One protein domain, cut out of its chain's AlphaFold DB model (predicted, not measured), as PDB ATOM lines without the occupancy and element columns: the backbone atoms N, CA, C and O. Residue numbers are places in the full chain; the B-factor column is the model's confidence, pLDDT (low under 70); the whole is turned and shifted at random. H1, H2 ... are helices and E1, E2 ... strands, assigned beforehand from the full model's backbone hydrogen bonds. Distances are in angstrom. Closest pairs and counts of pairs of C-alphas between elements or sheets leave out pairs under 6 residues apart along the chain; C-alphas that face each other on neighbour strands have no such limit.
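AT A GLANCE: This is residues 13 to 76 of the 413 residues of an uncharacterized protein of Gymnopus luxurians FD-317 M1 (UniProt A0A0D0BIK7). A curving two-stranded hairpin, E2 and E3, forms one end of this domain, and a cluster of three short helices forms the other, with H3 packed on both H1 and H2. The short strand E1 lies between H3 and the hairpin along the chain, and its residues 55 to 56 pair with residues 13 to 14 at the start of the printed part. The printed part has 64 residues, with three named helices and then three named strands in the order H1, H2, H3, E1, E2, E3; the sheet E2 - E3 is antiparallel, and the class is mixed, helices and strands. The whole is compact, with a radius of gyration of the C-alphas of 11.2 A, and the C-alphas span 30 by 22 by 21 A.

IN THESE COORDINATES: Strand E2 is residues 62 to 67, 14.5 A from first to last C-alpha, beginning at C-alpha 62 (4.671, 24.891, 0.393). Strand E3 is residues 70 to 75, 15.9 A long, ending at C-alpha 75 (4.914, 28.875, 3.039). H2, the longest helix, is residues 23 to 32 and measures 14.4 A. H3 is residues 41 to 48, 10.5 A. H1 is residues 15 to 19, beginning at C-alpha 15 (0.039, 11.275, 7.117). E1 is residues 55 to 57.

HOW THE PARTS SIT: E2 and E3 are a hairpin of antiparallel neighbours, their directions at 142 degrees. N 65 and O 72 are within hydrogen-bond range at 2.9 A, as are N 72 and O 65 at 2.9 A. The closest C-alphas of H2 and E3 are those of Phe 25 and Leu 73, 7.2 A apart. H2 and E2 are only just apart, at 8.1 A. H1 and E3 are near each other, with 5 pairs of C-alphas within 10 A. H2 and H3 touch, closest at the C-alphas of Ala 30 and Ile 44, 6.5 A; they run the same way at a shallow tilt of 27 degrees. H1 and H3 touch, closest at the C-alphas of Ala 15 and Val 45, 6.3 A. H1 and H2 are close but not clearly touching, the C-alphas of Leu 18 and Ile 26 being 7.0 A apart. E1 pairs with no named strand; residues 13 to 14 pair antiparallel with its residues 55 to 56. In H1, H2 and H3 every O i to N i+4 pair is within hydrogen-bond range.

THE WHOLE: The two C-alphas farthest apart are those of Gly 51 and Gly 68, at 33.4 A. The printed part, residues 13 to 76, has no cut, and no link is long. The mean pLDDT of the printed part is 81.9; residues 51 to 53, 70 to 71 and 76 are under 70.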
ATOM      1  N   ILE A  13       4.671  14.094   1.101       85.75
ATOM      2  CA  ILE A  13       4.423  14.095   2.548       85.75
ATOM      3  C   ILE A  13       3.499  12.923   2.908       85.75
ATOM      4  O   ILE A  13       2.593  12.601   2.135       85.75
ATOM      5  N   ASN A  14       3.750  12.248   4.030       87.62
ATOM      6  CA  ASN A  14       2.889  11.180   4.551       87.62
ATOM      7  C   ASN A  14       1.928  11.725   5.627       87.62
ATOM      8  O   ASN A  14       1.974  12.903   5.987       87.62
ATOM      9  N   ALA A  15       1.030  10.873   6.122       85.75
ATOM     10  CA  ALA A  15       0.039  11.275   7.117       85.75
ATOM     11  C   ALA A  15       0.677  11.678   8.458       85.75
ATOM     12  O   ALA A  15       0.275  12.678   9.047       85.75
ATOM     13  N   GLU A  16       1.683  10.933   8.921       84.81
ATOM     14  CA  GLU A  16       2.368  11.190  10.195       84.81
ATOM     15  C   GLU A  16       3.091  12.540  10.188       84.81
ATOM     16  O   GLU A  16       2.901  13.352  11.091       84.81
ATOM     17  N   ASP A  17       3.838  12.824   9.121       83.75
ATOM     18  CA  ASP A  17       4.570  14.074   8.971       83.75
ATOM     19  C   ASP A  17       3.621  15.254   8.786       83.75
ATOM     20  O   ASP A  17       3.938  16.321   9.297       83.75
ATOM     21  N   LEU A  18       2.467  15.093   8.116       85.44
ATOM     22  CA  LEU A  18       1.464  16.159   7.966       85.44
ATOM     23  C   LEU A  18       0.783  16.513   9.299       85.44
ATOM     24  O   LEU A  18       0.510  17.687   9.538       85.44
ATOM     25  N   ILE A  19       0.532  15.527  10.169       86.62
ATOM     26  CA  ILE A  19      -0.055  15.743  11.507       86.62
ATOM     27  C   ILE A  19       0.884  16.555  12.407       86.62
ATOM     28  O   ILE A  19       0.416  17.307  13.258       86.62
ATOM     29  N   GLU A  20       2.198  16.402  12.227       84.19
ATOM     30  CA  GLU A  20       3.223  17.122  12.990       84.19
ATOM     31  C   GLU A  20       3.448  18.571  12.507       84.19
ATOM     32  O   GLU A  20       4.195  19.310  13.151       84.19
ATOM     33  N   GLN A  21       2.820  18.994  11.399       86.69
ATOM     34  CA  GLN A  21       2.967  20.350  10.852       86.69
ATOM     35  C   GLN A  21       2.064  21.378  11.540       86.69
ATOM     36  O   GLN A  21       1.112  21.049  12.248       86.69
ATOM     37  N   ASP A  22       2.344  22.654  11.273       84.44
ATOM     38  CA  ASP A  22       1.491  23.765  11.692       84.44
ATOM     39  C   ASP A  22       0.053  23.597  11.134       84.44
ATOM     40  O   ASP A  22      -0.108  23.330   9.933       84.44
ATOM     41  N   PRO A  23      -1.000  23.774  11.964       83.88
ATOM     42  CA  PRO A  23      -2.402  23.727  11.544       83.88
ATOM     43  C   PRO A  23      -2.751  24.573  10.313       83.88
ATOM     44  O   PRO A  23      -3.688  24.230   9.586       83.88
ATOM     45  N   VAL A  24      -2.006  25.655  10.054       85.50
ATOM     46  CA  VAL A  24      -2.183  26.473   8.844       85.50
ATOM     47  C   VAL A  24      -1.981  25.631   7.581       85.50
ATOM     48  O   VAL A  24      -2.828  25.646   6.691       85.50
ATOM     49  N   PHE A  25      -0.928  24.811   7.520       86.44
ATOM     50  CA  PHE A  25      -0.670  23.966   6.350       86.44
ATOM     51  C   PHE A  25      -1.721  22.872   6.205       86.44
ATOM     52  O   PHE A  25      -2.162  22.581   5.099       86.44
ATOM     53  N   ILE A  26      -2.172  22.297   7.319       87.06
ATOM     54  CA  ILE A  26      -3.232  21.279   7.325       87.06
ATOM     55  C   ILE A  26      -4.537  21.859   6.764       87.06
ATOM     56  O   ILE A  26      -5.244  21.177   6.023       87.06
ATOM     57  N   SER A  27      -4.819  23.131   7.055       86.00
ATOM     58  CA  SER A  27      -5.976  23.856   6.522       86.00
ATOM     59  C   SER A  27      -5.873  24.071   5.009       86.00
ATOM     60  O   SER A  27      -6.841  23.800   4.302       86.00
ATOM     61  N   ASP A  28      -4.696  24.439   4.493       86.44
ATOM     62  CA  ASP A  28      -4.456  24.561   3.044       86.44
ATOM     63  C   ASP A  28      -4.665  23.218   2.314       86.44
ATOM     64  O   ASP A  28      -5.180  23.156   1.192       86.44
ATOM     65  N   TYR A  29      -4.274  22.107   2.950       87.25
ATOM     66  CA  TYR A  29      -4.552  20.769   2.430       87.25
ATOM     67  C   TYR A  29      -6.041  20.421   2.493       87.25
ATOM     68  O   TYR A  29      -6.558  19.831   1.542       87.25
ATOM     69  N   ALA A  30      -6.734  20.783   3.574       87.69
ATOM     70  CA  ALA A  30      -8.171  20.573   3.710       87.69
ATOM     71  C   ALA A  30      -8.947  21.309   2.606       87.69
ATOM     72  O   ALA A  30      -9.786  20.697   1.949       87.69
ATOM     73  N   GLU A  31      -8.592  22.568   2.325       87.62
ATOM     74  CA  GLU A  31      -9.189  23.375   1.254       87.62
ATOM     75  C   GLU A  31      -9.008  22.720  -0.121       87.62
ATOM     76  O   GLU A  31      -9.968  22.583  -0.879       87.62
ATOM     77  N   ARG A  32      -7.803  22.220  -0.436       85.50
ATOM     78  CA  ARG A  32      -7.552  21.557  -1.727       85.50
ATOM     79  C   ARG A  32      -8.391  20.295  -1.939       85.50
ATOM     80  O   ARG A  32      -8.671  19.944  -3.086       85.50
ATOM     81  N   TYR A  33      -8.726  19.588  -0.866       84.44
ATOM     82  CA  TYR A  33      -9.508  18.354  -0.921       84.44
ATOM     83  C   TYR A  33     -10.988  18.556  -0.569       84.44
ATOM     84  O   TYR A  33     -11.691  17.560  -0.417       84.44
ATOM     85  N   ASP A  34     -11.453  19.807  -0.480       85.62
ATOM     86  CA  ASP A  34     -12.834  20.170  -0.134       85.62
ATOM     87  C   ASP A  34     -13.300  19.539   1.196       85.62
ATOM     88  O   ASP A  34     -14.404  19.010   1.349       85.62
ATOM     89  N   ILE A  35     -12.399  19.538   2.181       87.50
ATOM     90  CA  ILE A  35     -12.638  19.032   3.532       87.50
ATOM     91  C   ILE A  35     -12.859  20.229   4.451       87.50
ATOM     92  O   ILE A  35     -12.065  21.165   4.489       87.50
ATOM     93  N   SER A  36     -13.931  20.182   5.243       84.88
ATOM     94  CA  SER A  36     -14.199  21.217   6.241       84.88
ATOM     95  C   SER A  36     -13.043  21.333   7.240       84.88
ATOM     96  O   SER A  36     -12.632  20.341   7.833       84.88
ATOM     97  N   SER A  37     -12.563  22.551   7.486       82.25
ATOM     98  CA  SER A  37     -11.548  22.847   8.508       82.25
ATOM     99  C   SER A  37     -12.092  22.818   9.945       82.25
ATOM    100  O   SER A  37     -11.323  22.917  10.894       82.25
ATOM    101  N   ASN A  38     -13.408  22.644  10.125       83.19
ATOM    102  CA  ASN A  38     -14.069  22.632  11.438       83.19
ATOM    103  C   ASN A  38     -13.990  21.278  12.165       83.19
ATOM    104  O   ASN A  38     -14.512  21.144  13.271       83.19
ATOM    105  N   ILE A  39     -13.395  20.260  11.543       87.06
ATOM    106  CA  ILE A  39     -13.188  18.939  12.148       87.06
ATOM    107  C   ILE A  39     -11.771  18.815  12.737       87.06
ATOM    108  O   ILE A  39     -10.874  19.566  12.351       87.06
ATOM    109  N   PRO A  40     -11.535  17.882  13.678       89.31
ATOM    110  CA  PRO A  40     -10.217  17.681  14.272       89.31
ATOM    111  C   PRO A  40      -9.132  17.397  13.227       89.31
ATOM    112  O   PRO A  40      -9.355  16.654  12.273       89.31
ATOM    113  N   VAL A  41      -7.917  17.906  13.457       84.94
ATOM    114  CA  VAL A  41      -6.747  17.727  12.571       84.94
ATOM    115  C   VAL A  41      -6.525  16.265  12.172       84.94
ATOM    116  O   VAL A  41      -6.293  15.970  11.002       84.94
ATOM    117  N   LYS A  42      -6.645  15.333  13.124       86.38
ATOM    118  CA  LYS A  42      -6.479  13.895  12.856       86.38
ATOM    119  C   LYS A  42      -7.502  13.370  11.845       86.38
ATOM    120  O   LYS A  42      -7.144  12.574  10.983       86.38
ATOM    121  N   ASP A  43      -8.736  13.862  11.912       85.94
ATOM    122  CA  ASP A  43      -9.819  13.461  11.012       85.94
ATOM    123  C   ASP A  43      -9.682  14.131   9.640       85.94
ATOM    124  O   ASP A  43      -9.985  13.509   8.621       85.94
ATOM    125  N   ILE A  44      -9.172  15.369   9.598       86.44
ATOM    126  CA  ILE A  44      -8.804  16.051   8.349       86.44
ATOM    127  C   ILE A  44      -7.743  15.229   7.618       86.44
ATOM    128  O   ILE A  44      -7.945  14.863   6.461       86.44
ATOM    129  N   VAL A  45      -6.643  14.878   8.295       87.38
ATOM    130  CA  VAL A  45      -5.567  14.083   7.686       87.38
ATOM    131  C   VAL A  45      -6.074  12.701   7.273       87.38
ATOM    132  O   VAL A  45      -5.835  12.289   6.140       87.38
ATOM    133  N   ALA A  46      -6.849  12.011   8.113       86.75
ATOM    134  CA  ALA A  46      -7.428  10.716   7.751       86.75
ATOM    135  C   ALA A  46      -8.286  10.794   6.474       86.75
ATOM    136  O   ALA A  46      -8.186   9.919   5.617       86.75
ATOM    137  N   ARG A  47      -9.079  11.862   6.302       85.81
ATOM    138  CA  ARG A  47      -9.879  12.096   5.086       85.81
ATOM    139  C   ARG A  47      -9.038  12.468   3.871       85.81
ATOM    140  O   ARG A  47      -9.339  12.014   2.771       85.81
ATOM    141  N   ILE A  48      -7.968  13.247   4.044       85.81
ATOM    142  CA  ILE A  48      -7.041  13.585   2.952       85.81
ATOM    143  C   ILE A  48      -6.442  12.309   2.344       85.81
ATOM    144  O   ILE A  48      -6.366  12.191   1.114       85.81
ATOM    145  N   PHE A  49      -6.052  11.361   3.201       88.44
ATOM    146  CA  PHE A  49      -5.422  10.094   2.827       88.44
ATOM    147  C   PHE A  49      -6.420   8.945   2.601       88.44
ATOM    148  O   PHE A  49      -6.012   7.841   2.236       88.44
ATOM    149  N   GLN A  50      -7.728   9.179   2.750       83.00
ATOM    150  CA  GLN A  50      -8.744   8.147   2.559       83.00
ATOM    151  C   GLN A  50      -8.734   7.642   1.108       83.00
ATOM    152  O   GLN A  50      -9.009   8.390   0.170       83.00
ATOM    153  N   GLY A  51      -8.395   6.362   0.923       65.50
ATOM    154  CA  GLY A  51      -8.323   5.719  -0.393       65.50
ATOM    155  C   GLY A  51      -7.124   6.131  -1.257       65.50
ATOM    156  O   GLY A  51      -7.137   5.865  -2.458       65.50
ATOM    157  N   LYS A  52      -6.102   6.785  -0.686       67.25
ATOM    158  CA  LYS A  52      -4.891   7.218  -1.407       67.25
ATOM    159  C   LYS A  52      -3.640   6.489  -0.919       67.25
ATOM    160  O   LYS A  52      -3.630   5.865   0.135       67.25
ATOM    161  N   THR A  53      -2.584   6.584  -1.728       62.50
ATOM    162  CA  THR A  53      -1.225   6.115  -1.423       62.50
ATOM    163  C   THR A  53      -0.719   6.668  -0.088       62.50
ATOM    164  O   THR A  53      -1.105   7.767   0.302       62.50
ATOM    165  N   GLU A  54       0.216   5.960   0.558       79.31
ATOM    166  CA  GLU A  54       0.878   6.350   1.826       79.31
ATOM    167  C   GLU A  54       1.447   7.786   1.832       79.31
ATOM    168  O   GLU A  54       1.701   8.366   2.887       79.31
ATOM    169  N   PHE A  55       1.620   8.379   0.648       81.75
ATOM    170  CA  PHE A  55       2.148   9.717   0.437       81.75
ATOM    171  C   PHE A  55       1.241  10.546  -0.483       81.75
ATOM    172  O   PHE A  55       0.721  10.037  -1.480       81.75
ATOM    173  N   ILE A  56       1.146  11.849  -0.209       83.88
ATOM    174  CA  ILE A  56       0.531  12.865  -1.075       83.88
ATOM    175  C   ILE A  56       1.589  13.885  -1.535       83.88
ATOM    176  O   ILE A  56       2.608  14.067  -0.865       83.88
ATOM    177  N   PRO A  57       1.402  14.558  -2.684       84.69
ATOM    178  CA  PRO A  57       2.331  15.592  -3.132       84.69
ATOM    179  C   PRO A  57       2.300  16.832  -2.226       84.69
ATOM    180  O   PRO A  57       1.257  17.199  -1.678       84.69
ATOM    181  N   ILE A  58       3.440  17.521  -2.125       85.50
ATOM    182  CA  ILE A  58       3.525  18.819  -1.443       85.50
ATOM    183  C   ILE A  58       2.760  19.880  -2.236       85.50
ATOM    184  O   ILE A  58       2.821  19.897  -3.468       85.50
ATOM    185  N   LEU A  59       2.009  20.749  -1.552       83.56
ATOM    186  CA  LEU A  59       1.290  21.834  -2.219       83.56
ATOM    187  C   LEU A  59       2.269  22.797  -2.917       83.56
ATOM    188  O   LEU A  59       3.343  23.060  -2.382       83.56
ATOM    189  N   PRO A  60       1.917  23.380  -4.082       77.25
ATOM    190  CA  PRO A  60       2.815  24.271  -4.836       77.25
ATOM    191  C   PRO A  60       3.331  25.483  -4.042       77.25
ATOM    192  O   PRO A  60       4.425  25.991  -4.309       77.25
ATOM    193  N   ASN A  61       2.544  25.925  -3.060       78.88
ATOM    194  CA  ASN A  61       2.842  27.070  -2.202       78.88
ATOM    195  C   ASN A  61       3.676  26.692  -0.971       78.88
ATOM    196  O   ASN A  61       4.070  27.573  -0.208       78.88
ATOM    197  N   HIS A  62       3.948  25.403  -0.764       81.69
ATOM    198  CA  HIS A  62       4.671  24.891   0.393       81.69
ATOM    199  C   HIS A  62       6.035  24.350  -0.024       81.69
ATOM    200  O   HIS A  62       6.252  23.899  -1.151       81.69
ATOM    201  N   THR A  63       6.990  24.395   0.892       80.94
ATOM    202  CA  THR A  63       8.306  23.797   0.688       80.94
ATOM    203  C   THR A  63       8.858  23.260   1.998       80.94
ATOM    204  O   THR A  63       8.539  23.779   3.069       80.94
ATOM    205  N   TRP A  64       9.681  22.215   1.910       79.88
ATOM    206  CA  TRP A  64      10.402  21.700   3.064       79.88
ATOM    207  C   TRP A  64      11.457  22.704   3.512       79.88
ATOM    208  O   TRP A  64      12.278  23.148   2.708       79.88
ATOM    209  N   LYS A  65      11.464  23.013   4.804       79.06
ATOM    210  CA  LYS A  65      12.538  23.747   5.459       79.06
ATOM    211  C   LYS A  65      13.003  22.946   6.665       79.06
ATOM    212  O   LYS A  65      12.191  22.410   7.414       79.06
ATOM    213  N   LEU A  66      14.316  22.861   6.837       74.50
ATOM    214  CA  LEU A  66      14.908  22.320   8.050       74.50
ATOM    215  C   LEU A  66      14.863  23.409   9.132       74.50
ATOM    216  O   LEU A  66      15.420  24.492   8.941       74.50
ATOM    217  N   GLU A  67      14.171  23.140  10.234       72.31
ATOM    218  CA  GLU A  67      14.091  24.013  11.403       72.31
ATOM    219  C   GLU A  67      14.573  23.234  12.634       72.31
ATOM    220  O   GLU A  67      13.885  22.362  13.166       72.31
ATOM    221  N   GLY A  68      15.819  23.504  13.040       74.75
ATOM    222  CA  GLY A  68      16.532  22.681  14.019       74.75
ATOM    223  C   GLY A  68      16.765  21.266  13.485       74.75
ATOM    224  O   GLY A  68      17.234  21.096  12.362       74.75
ATOM    225  N   ASP A  69      16.384  20.261  14.274       71.06
ATOM    226  CA  ASP A  69      16.506  18.839  13.913       71.06
ATOM    227  C   ASP A  69      15.252  18.285  13.207       71.06
ATOM    228  O   ASP A  69      15.136  17.077  12.993       71.06
ATOM    229  N   ARG A  70      14.271  19.139  12.872       65.75
ATOM    230  CA  ARG A  70      12.990  18.728  12.273       65.75
ATOM    231  C   ARG A  70      12.785  19.367  10.906       65.75
ATOM    232  O   ARG A  70      13.103  20.531  10.686       65.75
ATOM    233  N   ILE A  71      12.225  18.597   9.979       68.06
ATOM    234  CA  ILE A  71      11.810  19.095   8.667       68.06
ATOM    235  C   ILE A  71      10.344  19.515   8.771       68.06
ATOM    236  O   ILE A  71       9.484  18.692   9.077       68.06
ATOM    237  N   MET A  72      10.067  20.795   8.521       79.19
ATOM    238  CA  MET A  72       8.716  21.352   8.549       79.19
ATOM    239  C   MET A  72       8.320  21.951   7.199       79.19
ATOM    240  O   MET A  72       9.165  22.374   6.401       79.19
ATOM    241  N   LEU A  73       7.017  21.989   6.934       81.81
ATOM    242  CA  LEU A  73       6.442  22.745   5.836       81.81
ATOM    243  C   LEU A  73       6.549  24.234   6.147       81.81
ATOM    244  O   LEU A  73       6.295  24.687   7.259       81.81
ATOM    245  N   THR A  74       6.929  25.007   5.139       80.06
ATOM    246  CA  THR A  74       6.910  26.467   5.201       80.06
ATOM    247  C   THR A  74       6.238  27.033   3.964       80.06
ATOM    248  O   THR A  74       6.361  26.488   2.862       80.06
ATOM    249  N   GLY A  75       5.515  28.138   4.143       71.94
ATOM    250  CA  GLY A  75       4.914  28.875   3.039       71.94
ATOM    251  C   GLY A  75       5.984  29.580   2.206       71.94
ATOM    252  O   GLY A  75       6.910  30.196   2.740       71.94
ATOM    253  N   ARG A  76       5.861  29.522   0.882       65.75
ATOM    254  CA  ARG A  76       6.697  30.308  -0.034       65.75
ATOM    255  C   ARG A  76       6.235  31.772  -0.031       65.75
ATOM    256  O   ARG A  76       5.134  32.063  -0.482       65.75
TER     257      ARG A  76